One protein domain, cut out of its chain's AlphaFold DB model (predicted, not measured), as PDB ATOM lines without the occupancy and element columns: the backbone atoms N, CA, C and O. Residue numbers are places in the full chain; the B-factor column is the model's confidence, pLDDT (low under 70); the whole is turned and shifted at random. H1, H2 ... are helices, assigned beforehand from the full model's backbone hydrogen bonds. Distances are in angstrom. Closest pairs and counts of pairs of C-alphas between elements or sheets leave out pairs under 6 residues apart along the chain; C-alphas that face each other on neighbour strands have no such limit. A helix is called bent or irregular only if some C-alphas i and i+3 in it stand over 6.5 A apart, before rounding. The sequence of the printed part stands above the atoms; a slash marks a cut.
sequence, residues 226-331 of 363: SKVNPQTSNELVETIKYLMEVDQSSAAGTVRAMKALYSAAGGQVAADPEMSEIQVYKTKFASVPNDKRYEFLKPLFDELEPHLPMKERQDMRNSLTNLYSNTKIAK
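What this domain is: This is residues 226 to 331 of the 363 residues of an uncharacterized protein of Variovorax sp. PBS-H4 (UniProt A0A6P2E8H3). Two helical hairpins, H1 with H2 and H4 with H5, are set side by side as an up-and-down bundle of four helices, each running against the one before it in the chain. H2 packs on H4 between the two hairpins, while H1 and H5 are apart. The short H3 packs on residues 259 to 264 of H2, outside the bundle, and the long link before it, residues 265 to 276, has no named element. The printed part has 106 residues with five named helices, H1 to H5 in order along the chain, and no named strand, and its class is all helix. The whole is compact, with a radius of gyration of the C-alphas of 12.9 A and spans of 42 by 30 by 24 A.

How they stand to each other: The longest helix, H5, residues 310 to 331, forms a hairpin with H4, residues 290 to 307. They touch at a shallow tilt of 18 degrees, opposite ways, and their closest C-alphas, those of Asp 291 and Thr 327, are 5.3 A apart. H4 touches H2, residues 250 to 264, opposite ways at a shallow tilt of 16 degrees; the closest C-alphas, of Leu 261 and Leu 297, are 7.0 A apart. H2 is the hub, touching four helices. With residues 258 to 262 alone it only just touches residues 312 to 319 of H5, with 3 pairs of C-alphas within 8 A, the closest those of Tyr 262 and Met 316 at 6.0 A. H2 also forms a hairpin with H1, residues 233 to 246, of which 240 to 246 alone touch it; the closest C-alphas, of Met 244 and Gly 253, are 5.0 A apart. H1 and H4 are close but not clearly touching, with the C-alphas of Ser 233 and Phe 296 closest at 7.1 A. H3, residues 277 to 285, touches H2, and the C-alphas of Ala 260 and Ile 278 are closest at 5.2 A. Their tilt of 33 degrees, the same way, is shallow, only just short of steep. In H1, H2, H3 and H5 every O i to N i+4 pair is within hydrogen-bond range; in H4 10 of 14 are.

Where its parts are: H5 is 31.8 A long and ends at C-alpha 331 (255.415, 277.280, 387.626). H4 is 25.5 A long, with a kink of 40 degrees near residue 300, and is irregular: C-alphas 303 and 306 are 7.2 A apart. H2 measures 21.2 A, H1 19.9 A and H3 12.5 A. H1 begins at C-alpha 233 (247.366, 272.904, 407.152).

The domain as a whole: The C-alphas of Gln 248 and Lys 331 are the two farthest apart, at 42.2 A. The printed part has no cut. The link from H2 to H3 is long; the other three are tight. The mean pLDDT of the printed part is 71.8, and 47 residues are under 70, among them residues 226 to 238 and 265 to 286.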
ATOM      1  N   SER A 226     248.347 268.799 421.274       46.88
ATOM      2  CA  SER A 226     247.948 268.362 419.928       46.88
ATOM      3  C   SER A 226     247.513 269.532 419.040       46.88
ATOM      4  O   SER A 226     247.779 269.504 417.845       46.88
ATOM      5  N   LYS A 227     246.944 270.598 419.625       52.84
ATOM      6  CA  LYS A 227     246.618 271.862 418.941       52.84
ATOM      7  C   LYS A 227     247.799 272.823 418.820       52.84
ATOM      8  O   LYS A 227     247.599 273.953 418.422       52.84
ATOM      9  N   VAL A 228     248.994 272.435 419.254       53.16
ATOM     10  CA  VAL A 228     250.218 273.259 419.180       53.16
ATOM     11  C   VAL A 228     251.258 272.573 418.280       53.16
ATOM     12  O   VAL A 228     252.381 273.029 418.108       53.16
ATOM     13  N   ASN A 229     250.883 271.440 417.681       54.78
ATOM     14  CA  ASN A 229     251.752 270.641 416.837       54.78
ATOM     15  C   ASN A 229     250.996 270.113 415.604       54.78
ATOM     16  O   ASN A 229     250.872 268.895 415.425       54.78
ATOM     17  N   PRO A 230     250.497 271.009 414.743       60.25
ATOM     18  CA  PRO A 230     249.662 270.650 413.617       60.25
ATOM     19  C   PRO A 230     250.421 269.760 412.645       60.25
ATOM     20  O   PRO A 230     251.575 270.013 412.300       60.25
ATOM     21  N   GLN A 231     249.802 268.662 412.241       57.41
ATOM     22  CA  GLN A 231     250.272 267.758 411.195       57.41
ATOM     23  C   GLN A 231     249.731 268.152 409.820       57.41
ATOM     24  O   GLN A 231     250.311 267.776 408.804       57.41
ATOM     25  N   THR A 232     248.655 268.937 409.786       59.59
ATOM     26  CA  THR A 232     247.986 269.384 408.563       59.59
ATOM     27  C   THR A 232     247.854 270.908 408.519       59.59
ATOM     28  O   THR A 232     247.957 271.593 409.538       59.59
ATOM     29  N   SER A 233     247.620 271.466 407.328       60.06
ATOM     30  CA  SER A 233     247.366 272.904 407.152       60.06
ATOM     31  C   SER A 233     246.133 273.376 407.928       60.06
ATOM     32  O   SER A 233     246.156 274.459 408.507       60.06
ATOM     33  N   ASN A 234     245.091 272.548 408.010       64.62
ATOM     34  CA  ASN A 234     243.880 272.851 408.777       64.62
ATOM     35  C   ASN A 234     244.157 272.896 410.283       64.62
ATOM     36  O   ASN A 234     243.702 273.804 410.971       64.62
ATOM     37  N   GLU A 235     244.971 271.972 410.792       66.62
ATOM     38  CA  GLU A 235     245.392 272.017 412.191       66.62
ATOM     39  C   GLU A 235     246.241 273.260 412.481       66.62
ATOM     40  O   GLU A 235     246.155 273.795 413.582       66.62
ATOM     41  N   LEU A 236     247.042 273.758 411.525       68.06
ATOM     42  CA  LEU A 236     247.807 274.999 411.707       68.06
ATOM     43  C   LEU A 236     246.871 276.198 411.865       68.06
ATOM     44  O   LEU A 236     247.095 277.022 412.747       68.06
ATOM     45  N   VAL A 237     245.807 276.271 411.064       65.56
ATOM     46  CA  VAL A 237     244.764 277.300 411.201       65.56
ATOM     47  C   VAL A 237     244.150 277.246 412.598       65.56
ATOM     48  O   VAL A 237     244.077 278.264 413.279       65.56
ATOM     49  N   GLU A 238     243.752 276.057 413.054       69.56
ATOM     50  CA  GLU A 238     243.190 275.878 414.398       69.56
ATOM     51  C   GLU A 238     244.191 276.228 415.500       69.56
ATOM     52  O   GLU A 238     243.810 276.805 416.513       69.56
ATOM     53  N   THR A 239     245.469 275.916 415.291       71.19
ATOM     54  CA  THR A 239     246.559 276.236 416.216       71.19
ATOM     55  C   THR A 239     246.767 277.743 416.318       71.19
ATOM     56  O   THR A 239     246.850 278.281 417.416       71.19
ATOM     57  N   ILE A 240     246.816 278.448 415.189       70.06
ATOM     58  CA  ILE A 240     246.984 279.904 415.135       70.06
ATOM     59  C   ILE A 240     245.780 280.602 415.765       70.06
ATOM     60  O   ILE A 240     245.967 281.454 416.629       70.06
ATOM     61  N   LYS A 241     244.557 280.186 415.417       69.69
ATOM     62  CA  LYS A 241     243.327 280.702 416.037       69.69
ATOM     63  C   LYS A 241     243.318 280.457 417.544       69.69
ATOM     64  O   LYS A 241     243.056 281.366 418.320       69.69
ATOM     65  N   TYR A 242     243.717 279.262 417.972       71.81
ATOM     66  CA  TYR A 242     243.860 278.932 419.387       71.81
ATOM     67  C   TYR A 242     244.894 279.821 420.100       71.81
ATOM     68  O   TYR A 242     244.636 280.285 421.207       71.81
ATOM     69  N   LEU A 243     246.045 280.089 419.476       69.31
ATOM     70  CA  LEU A 243     247.078 280.973 420.028       69.31
ATOM     71  C   LEU A 243     246.604 282.431 420.141       69.31
ATOM     72  O   LEU A 243     246.982 283.118 421.087       69.31
ATOM     73  N   MET A 244     245.742 282.884 419.227       67.62
ATOM     74  CA  MET A 244     245.096 284.197 419.316       67.62
ATOM     75  C   MET A 244     244.063 284.272 420.449       67.62
ATOM     76  O   MET A 244     243.940 285.308 421.095       67.62
ATOM     77  N   GLU A 245     243.319 283.192 420.696       69.50
ATOM     78  CA  GLU A 245     242.204 283.166 421.655       69.50
ATOM     79  C   GLU A 245     242.633 282.930 423.117       69.50
ATOM     80  O   GLU A 245     241.927 283.331 424.043       69.50
ATOM     81  N   VAL A 246     243.753 282.237 423.354       63.69
ATOM     82  CA  VAL A 246     244.096 281.686 424.684       63.69
ATOM     83  C   VAL A 246     245.021 282.584 425.500       63.69
ATOM     84  O   VAL A 246     244.908 282.614 426.729       63.69
ATOM     85  N   ASP A 247     245.908 283.340 424.854       57.41
ATOM     86  CA  ASP A 247     246.792 284.283 425.542       57.41
ATOM     87  C   ASP A 247     246.051 285.623 425.746       57.41
ATOM     88  O   ASP A 247     246.048 286.507 424.897       57.41
ATOM     89  N   GLN A 248     245.397 285.764 426.908       52.00
ATOM     90  CA  GLN A 248     244.529 286.896 427.292       52.00
ATOM     91  C   GLN A 248     245.205 288.283 427.306       52.00
ATOM     92  O   GLN A 248     244.521 289.299 427.418       52.00
ATOM     93  N   SER A 249     246.531 288.364 427.172       55.53
ATOM     94  CA  SER A 249     247.205 289.596 426.757       55.53
ATOM     95  C   SER A 249     247.268 289.601 425.229       55.53
ATOM     96  O   SER A 249     248.185 289.000 424.665       55.53
ATOM     97  N   SER A 250     246.297 290.237 424.563       62.59
ATOM     98  CA  SER A 250     246.067 290.045 423.118       62.59
ATOM     99  C   SER A 250     247.309 290.260 422.243       62.59
ATOM    100  O   SER A 250     247.431 289.618 421.204       62.59
ATOM    101  N   ALA A 251     248.265 291.084 422.686       64.88
ATOM    102  CA  ALA A 251     249.530 291.338 421.999       64.88
ATOM    103  C   ALA A 251     250.524 290.157 422.050       64.88
ATOM    104  O   ALA A 251     251.210 289.883 421.071       64.88
ATOM    105  N   ALA A 252     250.621 289.429 423.167       68.62
ATOM    106  CA  ALA A 252     251.584 288.327 423.284       68.62
ATOM    107  C   ALA A 252     251.141 287.099 422.468       68.62
ATOM    108  O   ALA A 252     251.957 286.495 421.768       68.62
ATOM    109  N   GLY A 253     249.841 286.782 422.503       71.75
ATOM    110  CA  GLY A 253     249.248 285.692 421.721       71.75
ATOM    111  C   GLY A 253     249.332 285.930 420.216       71.75
ATOM    112  O   GLY A 253     249.742 285.043 419.469       71.75
ATOM    113  N   THR A 254     249.042 287.154 419.762       72.12
ATOM    114  CA  THR A 254     249.173 287.535 418.343       72.12
ATOM    115  C   THR A 254     250.622 287.503 417.864       72.12
ATOM    116  O   THR A 254     250.890 286.967 416.790       72.12
ATOM    117  N   VAL A 255     251.587 287.971 418.662       73.44
ATOM    118  CA  VAL A 255     253.017 287.880 418.309       73.44
ATOM    119  C   VAL A 255     253.485 286.421 418.221       73.44
ATOM    120  O   VAL A 255     254.221 286.062 417.298       73.44
ATOM    121  N   ARG A 256     253.043 285.552 419.138       75.25
ATOM    122  CA  ARG A 256     253.339 284.109 419.102       75.25
ATOM    123  C   ARG A 256     252.721 283.432 417.873       75.25
ATOM    124  O   ARG A 256     253.432 282.729 417.150       75.25
ATOM    125  N   ALA A 257     251.446 283.702 417.588       75.31
ATOM    126  CA  ALA A 257     250.748 283.237 416.388       75.31
ATOM    127  C   ALA A 257     251.472 283.672 415.099       75.31
ATOM    128  O   ALA A 257     251.629 282.887 414.162       75.31
ATOM    129  N   MET A 258     252.013 284.890 415.081       76.38
ATOM    130  CA  MET A 258     252.762 285.399 413.937       76.38
ATOM    131  C   MET A 258     254.137 284.797 413.760       76.38
ATOM    132  O   MET A 258     254.518 284.495 412.634       76.38
ATOM    133  N   LYS A 259     254.895 284.579 414.834       76.12
ATOM    134  CA  LYS A 259     256.187 283.893 414.716       76.12
ATOM    135  C   LYS A 259     256.005 282.447 414.227       76.12
ATOM    136  O   LYS A 259     256.842 281.949 413.469       76.12
ATOM    137  N   ALA A 260     254.891 281.799 414.589       75.25
ATOM    138  CA  ALA A 260     254.498 280.507 414.028       75.25
ATOM    139  C   ALA A 260     254.193 280.602 412.519       75.25
ATOM    140  O   ALA A 260     254.745 279.823 411.740       75.25
ATOM    141  N   LEU A 261     253.405 281.597 412.090       75.06
ATOM    142  CA  LEU A 261     253.135 281.866 410.669       75.06
ATOM    143  C   LEU A 261     254.396 282.194 409.864       75.06
ATOM    144  O   LEU A 261     254.584 281.656 408.776       75.06
ATOM    145  N   TYR A 262     255.282 283.027 410.407       73.50
ATOM    146  CA  TYR A 262     256.551 283.404 409.784       73.50
ATOM    147  C   TYR A 262     257.458 282.199 409.578       73.50
ATOM    148  O   TYR A 262     258.020 282.023 408.498       73.50
ATOM    149  N   SER A 263     257.528 281.303 410.561       75.25
ATOM    150  CA  SER A 263     258.275 280.054 410.401       75.25
ATOM    151  C   SER A 263     257.627 279.097 409.404       75.25
ATOM    152  O   SER A 263     258.340 278.462 408.626       75.25
ATOM    153  N   ALA A 264     256.293 279.012 409.368       72.06
ATOM    154  CA  ALA A 264     255.578 278.212 408.371       72.06
ATOM    155  C   ALA A 264     255.778 278.749 406.937       72.06
ATOM    156  O   ALA A 264     255.884 277.964 405.989       72.06
ATOM    157  N   ALA A 265     255.920 280.071 406.785       66.69
ATOM    158  CA  ALA A 265     256.284 280.729 405.529       66.69
ATOM    159  C   ALA A 265     257.741 280.471 405.094       66.69
ATOM    160  O   ALA A 265     258.115 280.817 403.977       66.69
ATOM    161  N   GLY A 266     258.560 279.838 405.944       66.31
ATOM    162  CA  GLY A 266     259.979 279.573 405.690       66.31
ATOM    163  C   GLY A 266     260.927 280.646 406.230       66.31
ATOM    164  O   GLY A 266     262.132 280.562 405.993       66.31
ATOM    165  N   GLY A 267     260.411 281.629 406.970       67.88
ATOM    166  CA  GLY A 267     261.214 282.612 407.682       67.88
ATOM    167  C   GLY A 267     262.043 281.980 408.805       67.88
ATOM    168  O   GLY A 267     261.688 280.944 409.376       67.88
ATOM    169  N   GLN A 268     263.182 282.593 409.128       66.62
ATOM    170  CA  GLN A 268     264.012 282.160 410.251       66.62
ATOM    171  C   GLN A 268     263.662 282.962 411.504       66.62
ATOM    172  O   GLN A 268     264.042 284.120 411.632       66.62
ATOM    173  N   VAL A 269     262.948 282.343 412.444       65.06
ATOM    174  CA  VAL A 269     262.806 282.890 413.801       65.06
ATOM    175  C   VAL A 269     264.006 282.433 414.622       65.06
ATOM    176  O   VAL A 269     264.399 281.265 414.545       65.06
ATOM    177  N   ALA A 270     264.591 283.344 415.403       63.19
ATOM    178  CA  ALA A 270     265.606 282.989 416.390       63.19
ATOM    179  C   ALA A 270     265.078 281.859 417.287       63.19
ATOM    180  O   ALA A 270     263.906 281.864 417.667       63.19
ATOM    181  N   ALA A 271     265.922 280.869 417.583       59.88
ATOM    182  CA  ALA A 271     265.526 279.736 418.404       59.88
ATOM    183  C   ALA A 271     265.191 280.227 419.818       59.88
ATOM    184  O   ALA A 271     266.081 280.509 420.614       59.88
ATOM    185  N   ASP A 272     263.899 280.350 420.092       60.56
ATOM    186  CA  ASP A 272     263.381 280.739 421.391       60.56
ATOM    187  C   ASP A 272     263.007 279.461 422.161       60.56
ATOM    188  O   ASP A 272     262.122 278.721 421.709       60.56
ATOM    189  N   PRO A 273     263.686 279.143 423.279       56.59
ATOM    190  CA  PRO A 273     263.386 277.949 424.064       56.59
ATOM    191  C   PRO A 273     261.964 277.966 424.644       56.59
ATOM    192  O   PRO A 273     261.423 276.897 424.924       56.59
ATOM    193  N   GLU A 274     261.333 279.138 424.772       59.03
ATOM    194  CA  GLU A 274     259.941 279.258 425.218       59.03
ATOM    195  C   GLU A 274     258.921 278.961 424.111       59.03
ATOM    196  O   GLU A 274     257.737 278.803 424.403       59.03
ATOM    197  N   MET A 275     259.357 278.868 422.847       63.19
ATOM    198  CA  MET A 275     258.486 278.679 421.681       63.19
ATOM    199  C   MET A 275     258.941 277.499 420.819       63.19
ATOM    200  O   MET A 275     259.132 277.597 419.602       63.19
ATOM    201  N   SER A 276     259.128 276.353 421.475       60.81
ATOM    202  CA  SER A 276     259.576 275.095 420.863       60.81
ATOM    203  C   SER A 276     258.689 274.616 419.702       60.81
ATOM    204  O   SER A 276     259.175 273.969 418.773       60.81
ATOM    205  N   GLU A 277     257.408 274.987 419.701       63.41
ATOM    206  CA  GLU A 277     256.452 274.680 418.641       63.41
ATOM    207  C   GLU A 277     256.832 275.300 417.293       63.41
ATOM    208  O   GLU A 277     256.560 274.724 416.238       63.41
ATOM    209  N   ILE A 278     257.558 276.421 417.316       65.69
ATOM    210  CA  ILE A 278     257.931 277.182 416.124       65.69
ATOM    211  C   ILE A 278     258.874 276.395 415.205       65.69
ATOM    212  O   ILE A 278     258.728 276.402 413.979       65.69
ATOM    213  N   GLN A 279     259.784 275.626 415.805       62.94
ATOM    214  CA  GLN A 279     260.685 274.714 415.092       62.94
ATOM    215  C   GLN A 279     259.922 273.567 414.413       62.94
ATOM    216  O   GLN A 279     260.313 273.080 413.346       62.94
ATOM    217  N   VAL A 280     258.802 273.142 415.003       65.56
ATOM    218  CA  VAL A 280     257.999 272.044 414.468       65.56
ATOM    219  C   VAL A 280     257.213 272.484 413.232       65.56
ATOM    220  O   VAL A 280     257.130 271.727 412.266       65.56
ATOM    221  N   TYR A 281     256.724 273.728 413.184       65.19
ATOM    222  CA  TYR A 281     256.098 274.250 411.962       65.19
ATOM    223  C   TYR A 281     257.105 274.349 410.814       65.19
ATOM    224  O   TYR A 281     256.803 273.924 409.702       65.19
ATOM    225  N   LYS A 282     258.324 274.838 411.077       66.44
ATOM    226  CA  LYS A 282     259.363 274.962 410.043       66.44
ATOM    227  C   LYS A 282     259.665 273.622 409.370       66.44
ATOM    228  O   LYS A 282     259.732 273.539 408.147       66.44
ATOM    229  N   THR A 283     259.829 272.568 410.166       66.94
ATOM    230  CA  THR A 283     260.157 271.227 409.658       66.94
ATOM    231  C   THR A 283     258.993 270.584 408.907       66.94
ATOM    232  O   THR A 283     259.210 269.976 407.862       66.94
ATOM    233  N   LYS A 284     257.756 270.760 409.377       66.94
ATOM    234  CA  LYS A 284     256.568 270.169 408.742       66.94
ATOM    235  C   LYS A 284     256.122 270.887 407.475       66.94
ATOM    236  O   LYS A 284     255.725 270.244 406.511       66.94
ATOM    237  N   PHE A 285     256.196 272.215 407.451       66.25
ATOM    238  CA  PHE A 285     255.809 272.986 406.270       66.25
ATOM    239  C   PHE A 285     256.885 272.976 405.182       66.25
ATOM    240  O   PHE A 285     256.572 273.262 404.031       66.25
ATOM    241  N   ALA A 286     258.119 272.562 405.487       68.31
ATOM    242  CA  ALA A 286     259.161 272.391 404.479       68.31
ATOM    243  C   ALA A 286     258.772 271.405 403.360       68.31
ATOM    244  O   ALA A 286     259.196 271.594 402.223       68.31
ATOM    245  N   SER A 287     257.949 270.388 403.649       71.19
ATOM    246  CA  SER A 287     257.506 269.405 402.650       71.19
ATOM    247  C   SER A 287     256.298 269.851 401.821       71.19
ATOM    248  O   SER A 287     255.937 269.176 400.858       71.19
ATOM    249  N   VAL A 288     255.632 270.950 402.187       73.38
ATOM    250  CA  VAL A 288     254.448 271.437 401.467       73.38
ATOM    251  C   VAL A 288     254.900 272.313 400.288       73.38
ATOM    252  O   VAL A 288     255.702 273.228 400.493       73.38
ATOM    253  N   PRO A 289     254.383 272.106 399.060       78.88
ATOM    254  CA  PRO A 289     254.697 272.974 397.926       78.88
ATOM    255  C   PRO A 289     254.424 274.450 398.238       78.88
ATOM    256  O   PRO A 289     253.431 274.770 398.898       78.88
ATOM    257  N   ASN A 290     255.294 275.343 397.755       81.38
ATOM    258  CA  ASN A 290     255.225 276.784 398.035       81.38
ATOM    259  C   ASN A 290     253.852 277.375 397.694       81.38
ATOM    260  O   ASN A 290     253.337 278.194 398.444       81.38
ATOM    261  N   ASP A 291     253.252 276.906 396.604       77.06
ATOM    262  CA  ASP A 291     251.962 277.346 396.073       77.06
ATOM    263  C   ASP A 291     250.853 277.156 397.103       77.06
ATOM    264  O   ASP A 291     250.184 278.106 397.503       77.06
ATOM    265  N   LYS A 292     250.749 275.931 397.622       79.00
ATOM    266  CA  LYS A 292     249.774 275.576 398.650       79.00
ATOM    267  C   LYS A 292     250.069 276.314 399.949       79.00
ATOM    268  O   LYS A 292     249.158 276.825 400.584       79.00
ATOM    269  N   ARG A 293     251.346 276.416 400.342       77.38
ATOM    270  CA  ARG A 293     251.730 277.188 401.535       77.38
ATOM    271  C   ARG A 293     251.279 278.639 401.442       77.38
ATOM    272  O   ARG A 293     250.730 279.149 402.409       77.38
ATOM    273  N   TYR A 294     251.486 279.288 400.301       82.75
ATOM    274  CA  TYR A 294     251.082 280.673 400.098       82.75
ATOM    275  C   TYR A 294     249.561 280.840 400.187       82.75
ATOM    276  O   TYR A 294     249.094 281.704 400.928       82.75
ATOM    277  N   GLU A 295     248.800 279.977 399.507       81.75
ATOM    278  CA  GLU A 295     247.330 279.973 399.553       81.75
ATOM    279  C   GLU A 295     246.788 279.830 400.981       81.75
ATOM    280  O   GLU A 295     245.800 280.472 401.329       81.75
ATOM    281  N   PHE A 296     247.452 279.041 401.831       73.94
ATOM    282  CA  PHE A 296     247.044 278.871 403.228       73.94
ATOM    283  C   PHE A 296     247.474 280.024 404.140       73.94
ATOM    284  O   PHE A 296     246.724 280.417 405.030       73.94
ATOM    285  N   LEU A 297     248.687 280.549 403.964       80.69
ATOM    286  CA  LEU A 297     249.264 281.527 404.890       80.69
ATOM    287  C   LEU A 297     248.757 282.948 404.648       80.69
ATOM    288  O   LEU A 297     248.687 283.730 405.594       80.69
ATOM    289  N   LYS A 298     248.398 283.294 403.406       85.25
ATOM    290  CA  LYS A 298     247.958 284.648 403.054       85.25
ATOM    291  C   LYS A 298     246.662 285.066 403.779       85.25
ATOM    292  O   LYS A 298     246.705 286.108 404.427       85.25
ATOM    293  N   PRO A 299     245.572 284.271 403.794       80.56
ATOM    294  CA  PRO A 299     244.354 284.633 404.526       80.56
ATOM    295  C   PRO A 299     244.580 284.778 406.036       80.56
ATOM    296  O   PRO A 299     244.077 285.708 406.654       80.56
ATOM    297  N   LEU A 300     245.389 283.891 406.627       76.81
ATOM    298  CA  LEU A 300     245.725 283.950 408.054       76.81
ATOM    299  C   LEU A 300     246.529 285.202 408.405       76.81
ATOM    300  O   LEU A 300     246.327 285.794 409.461       76.81
ATOM    301  N   PHE A 301     247.445 285.603 407.523       84.50
ATOM    302  CA  PHE A 301     248.175 286.852 407.681       84.50
ATOM    303  C   PHE A 301     247.241 288.060 407.599       84.50
ATOM    304  O   PHE A 301     247.366 288.951 408.429       84.50
ATOM    305  N   ASP A 302     246.298 288.076 406.656       83.94
ATOM    306  CA  ASP A 302     245.365 289.195 406.480       83.94
ATOM    307  C   ASP A 302     244.453 289.389 407.706       83.94
ATOM    308  O   ASP A 302     244.177 290.522 408.095       83.94
ATOM    309  N   GLU A 303     244.050 288.300 408.375       76.81
ATOM    310  CA  GLU A 303     243.306 288.351 409.646       76.81
ATOM    311  C   GLU A 303     244.156 288.889 410.814       76.81
ATOM    312  O   GLU A 303     243.646 289.562 411.711       76.81
ATOM    313  N   LEU A 304     245.458 288.598 410.821       74.31
ATOM    314  CA  LEU A 304     246.366 288.940 411.919       74.31
ATOM    315  C   LEU A 304     247.039 290.301 411.766       74.31
ATOM    316  O   LEU A 304     247.380 290.928 412.769       74.31
ATOM    317  N   GLU A 305     247.226 290.762 410.534       81.62
ATOM    318  CA  GLU A 305     247.944 291.985 410.188       81.62
ATOM    319  C   GLU A 305     247.544 293.212 411.031       81.62
ATOM    320  O   GLU A 305     248.446 293.879 411.550       81.62
ATOM    321  N   PRO A 306     246.249 293.516 411.252       78.44
ATOM    322  CA  PRO A 306     245.837 294.719 411.980       78.44
ATOM    323  C   PRO A 306     246.296 294.755 413.442       78.44
ATOM    324  O   PRO A 306     246.411 295.829 414.029       78.44
ATOM    325  N   HIS A 307     246.560 293.592 414.037       72.38
ATOM    326  CA  HIS A 307     246.839 293.453 415.466       72.38
ATOM    327  C   HIS A 307     248.332 293.476 415.801       72.38
ATOM    328  O   HIS A 307     248.713 293.223 416.944       72.38
ATOM    329  N   LEU A 308     249.185 293.767 414.817       67.31
ATOM    330  CA  LEU A 308     250.620 293.554 414.934       67.31
ATOM    331  C   LEU A 308     251.443 294.836 414.922       67.31
ATOM    332  O   LEU A 308     251.108 295.809 414.226       67.31
ATOM    333  N   PRO A 309     252.602 294.819 415.602       75.81
ATOM    334  CA  PRO A 309     253.562 295.891 415.459       75.81
ATOM    335  C   PRO A 309     254.093 295.938 414.017       75.81
ATOM    336  O   PRO A 309     254.090 294.958 413.267       75.81
ATOM    337  N   MET A 310     254.471 297.141 413.582       79.81
ATOM    338  CA  MET A 310     254.765 297.427 412.173       79.81
ATOM    339  C   MET A 310     255.939 296.600 411.625       79.81
ATOM    340  O   MET A 310     255.940 296.218 410.455       79.81
ATOM    341  N   LYS A 311     256.924 296.297 412.475       80.69
ATOM    342  CA  LYS A 311     258.125 295.549 412.097       80.69
ATOM    343  C   LYS A 311     257.783 294.113 411.690       80.69
ATOM    344  O   LYS A 311     258.129 293.680 410.596       80.69
ATOM    345  N   GLU A 312     257.019 293.413 412.522       75.25
ATOM    346  CA  GLU A 312     256.594 292.031 412.305       75.25
ATOM    347  C   GLU A 312     255.666 291.910 411.088       75.25
ATOM    348  O   GLU A 312     255.744 290.928 410.345       75.25
ATOM    349  N   ARG A 313     254.827 292.927 410.835       80.94
ATOM    350  CA  ARG A 313     254.033 293.012 409.600       80.94
ATOM    351  C   ARG A 313     254.922 293.048 408.366       80.94
ATOM    352  O   ARG A 313     254.687 292.295 407.422       80.94
ATOM    353  N   GLN A 314     255.933 293.916 408.364       85.69
ATOM    354  CA  GLN A 314     256.800 294.086 407.205       85.69
ATOM    355  C   GLN A 314     257.617 292.820 406.919       85.69
ATOM    356  O   GLN A 314     257.690 292.386 405.768       85.69
ATOM    357  N   ASP A 315     258.156 292.183 407.956       81.94
ATOM    358  CA  ASP A 315     258.918 290.936 407.823       81.94
ATOM    359  C   ASP A 315     258.063 289.808 407.222       81.94
ATOM    360  O   ASP A 315     258.514 289.047 406.353       81.94
ATOM    361  N   MET A 316     256.793 289.730 407.625       82.12
ATOM    362  CA  MET A 316     255.843 288.761 407.086       82.12
ATOM    363  C   MET A 316     255.395 289.072 405.662       82.12
ATOM    364  O   MET A 316     255.355 288.158 404.835       82.12
ATOM    365  N   ARG A 317     255.145 290.341 405.325       86.75
ATOM    366  CA  ARG A 317     254.870 290.761 403.940       86.75
ATOM    367  C   ARG A 317     256.012 290.384 403.005       86.75
ATOM    368  O   ARG A 317     255.766 289.813 401.941       86.75
ATOM    369  N   ASN A 318     257.251 290.648 403.414       86.69
ATOM    370  CA  ASN A 318     258.441 290.289 402.644       86.69
ATOM    371  C   ASN A 318     258.525 288.768 402.446       86.69
ATOM    372  O   ASN A 318     258.740 288.292 401.332       86.69
ATOM    373  N   SER A 319     258.276 287.993 403.504       83.12
ATOM    374  CA  SER A 319     258.325 286.526 403.448       83.12
ATOM    375  C   SER A 319     257.238 285.930 402.553       83.12
ATOM    376  O   SER A 319     257.528 285.056 401.739       83.12
ATOM    377  N   LEU A 320     256.004 286.435 402.634       85.50
ATOM    378  CA  LEU A 320     254.910 286.019 401.752       85.50
ATOM    379  C   LEU A 320     255.163 286.413 400.294       85.50
ATOM    380  O   LEU A 320     254.862 285.636 399.390       85.50
ATOM    381  N   THR A 321     255.752 287.587 400.058       88.06
ATOM    382  CA  THR A 321     256.132 288.041 398.712       88.06
ATOM    383  C   THR A 321     257.203 287.132 398.115       88.06
ATOM    384  O   THR A 321     257.069 286.689 396.977       88.06
ATOM    385  N   ASN A 322     258.225 286.777 398.896       86.75
ATOM    386  CA  ASN A 322     259.260 285.832 398.480       86.75
ATOM    387  C   ASN A 322     258.674 284.450 398.190       86.75
ATOM    388  O   ASN A 322     258.990 283.843 397.165       86.75
ATOM    389  N   LEU A 323     257.783 283.966 399.062       83.81
ATOM    390  CA  LEU A 323     257.095 282.699 398.860       83.81
ATOM    391  C   LEU A 323     256.324 282.715 397.534       83.81
ATOM    392  O   LEU A 323     256.530 281.819 396.722       83.81
ATOM    393  N   TYR A 324     255.530 283.758 397.274       86.12
ATOM    394  CA  TYR A 324     254.771 283.931 396.034       86.12
ATOM    395  C   TYR A 324     255.657 284.006 394.788       86.12
ATOM    396  O   TYR A 324     255.393 283.316 393.802       86.12
ATOM    397  N   SER A 325     256.737 284.784 394.820       84.69
ATOM    398  CA  SER A 325     257.701 284.856 393.715       84.69
ATOM    399  C   SER A 325     258.292 283.480 393.402       84.69
ATOM    400  O   SER A 325     258.347 283.084 392.238       84.69
ATOM    401  N   ASN A 326     258.620 282.692 394.429       80.31
ATOM    402  CA  ASN A 326     259.104 281.326 394.248       80.31
ATOM    403  C   ASN A 326     258.044 280.397 393.633       80.31
ATOM    404  O   ASN A 326     258.403 279.527 392.844       80.31
ATOM    405  N   THR A 327     256.751 280.586 393.937       80.12
ATOM    406  CA  THR A 327     255.666 279.834 393.264       80.12
ATOM    407  C   THR A 327     255.621 280.135 391.769       80.12
ATOM    408  O   THR A 327     255.528 279.225 390.947       80.12
ATOM    409  N   LYS A 328     255.752 281.414 391.390       82.06
ATOM    410  CA  LYS A 328     255.763 281.838 389.985       82.06
ATOM    411  C   LYS A 328     256.954 281.261 389.238       82.06
ATOM    412  O   LYS A 328     256.784 280.731 388.146       82.06
ATOM    413  N   ILE A 329     258.140 281.333 389.838       79.50
ATOM    414  CA  ILE A 329     259.361 280.780 389.246       79.50
ATOM    415  C   ILE A 329     259.214 279.269 389.047       79.50
ATOM    416  O   ILE A 329     259.492 278.778 387.959       79.50
ATOM    417  N   ALA A 330     258.711 278.542 390.050       75.81
ATOM    418  CA  ALA A 330     258.498 277.100 389.951       75.81
ATOM    419  C   ALA A 330     257.493 276.724 388.847       75.81
ATOM    420  O   ALA A 330     257.728 275.777 388.096       75.81
ATOM    421  N   LYS A 331     256.396 277.480 388.706       79.75
ATOM    422  CA  LYS A 331     255.415 277.280 387.626       79.75
ATOM    423  C   LYS A 331     256.013 277.555 386.247       79.75
ATOM    424  O   LYS A 331     255.782 276.777 385.325       79.75
TER     425      LYS A 331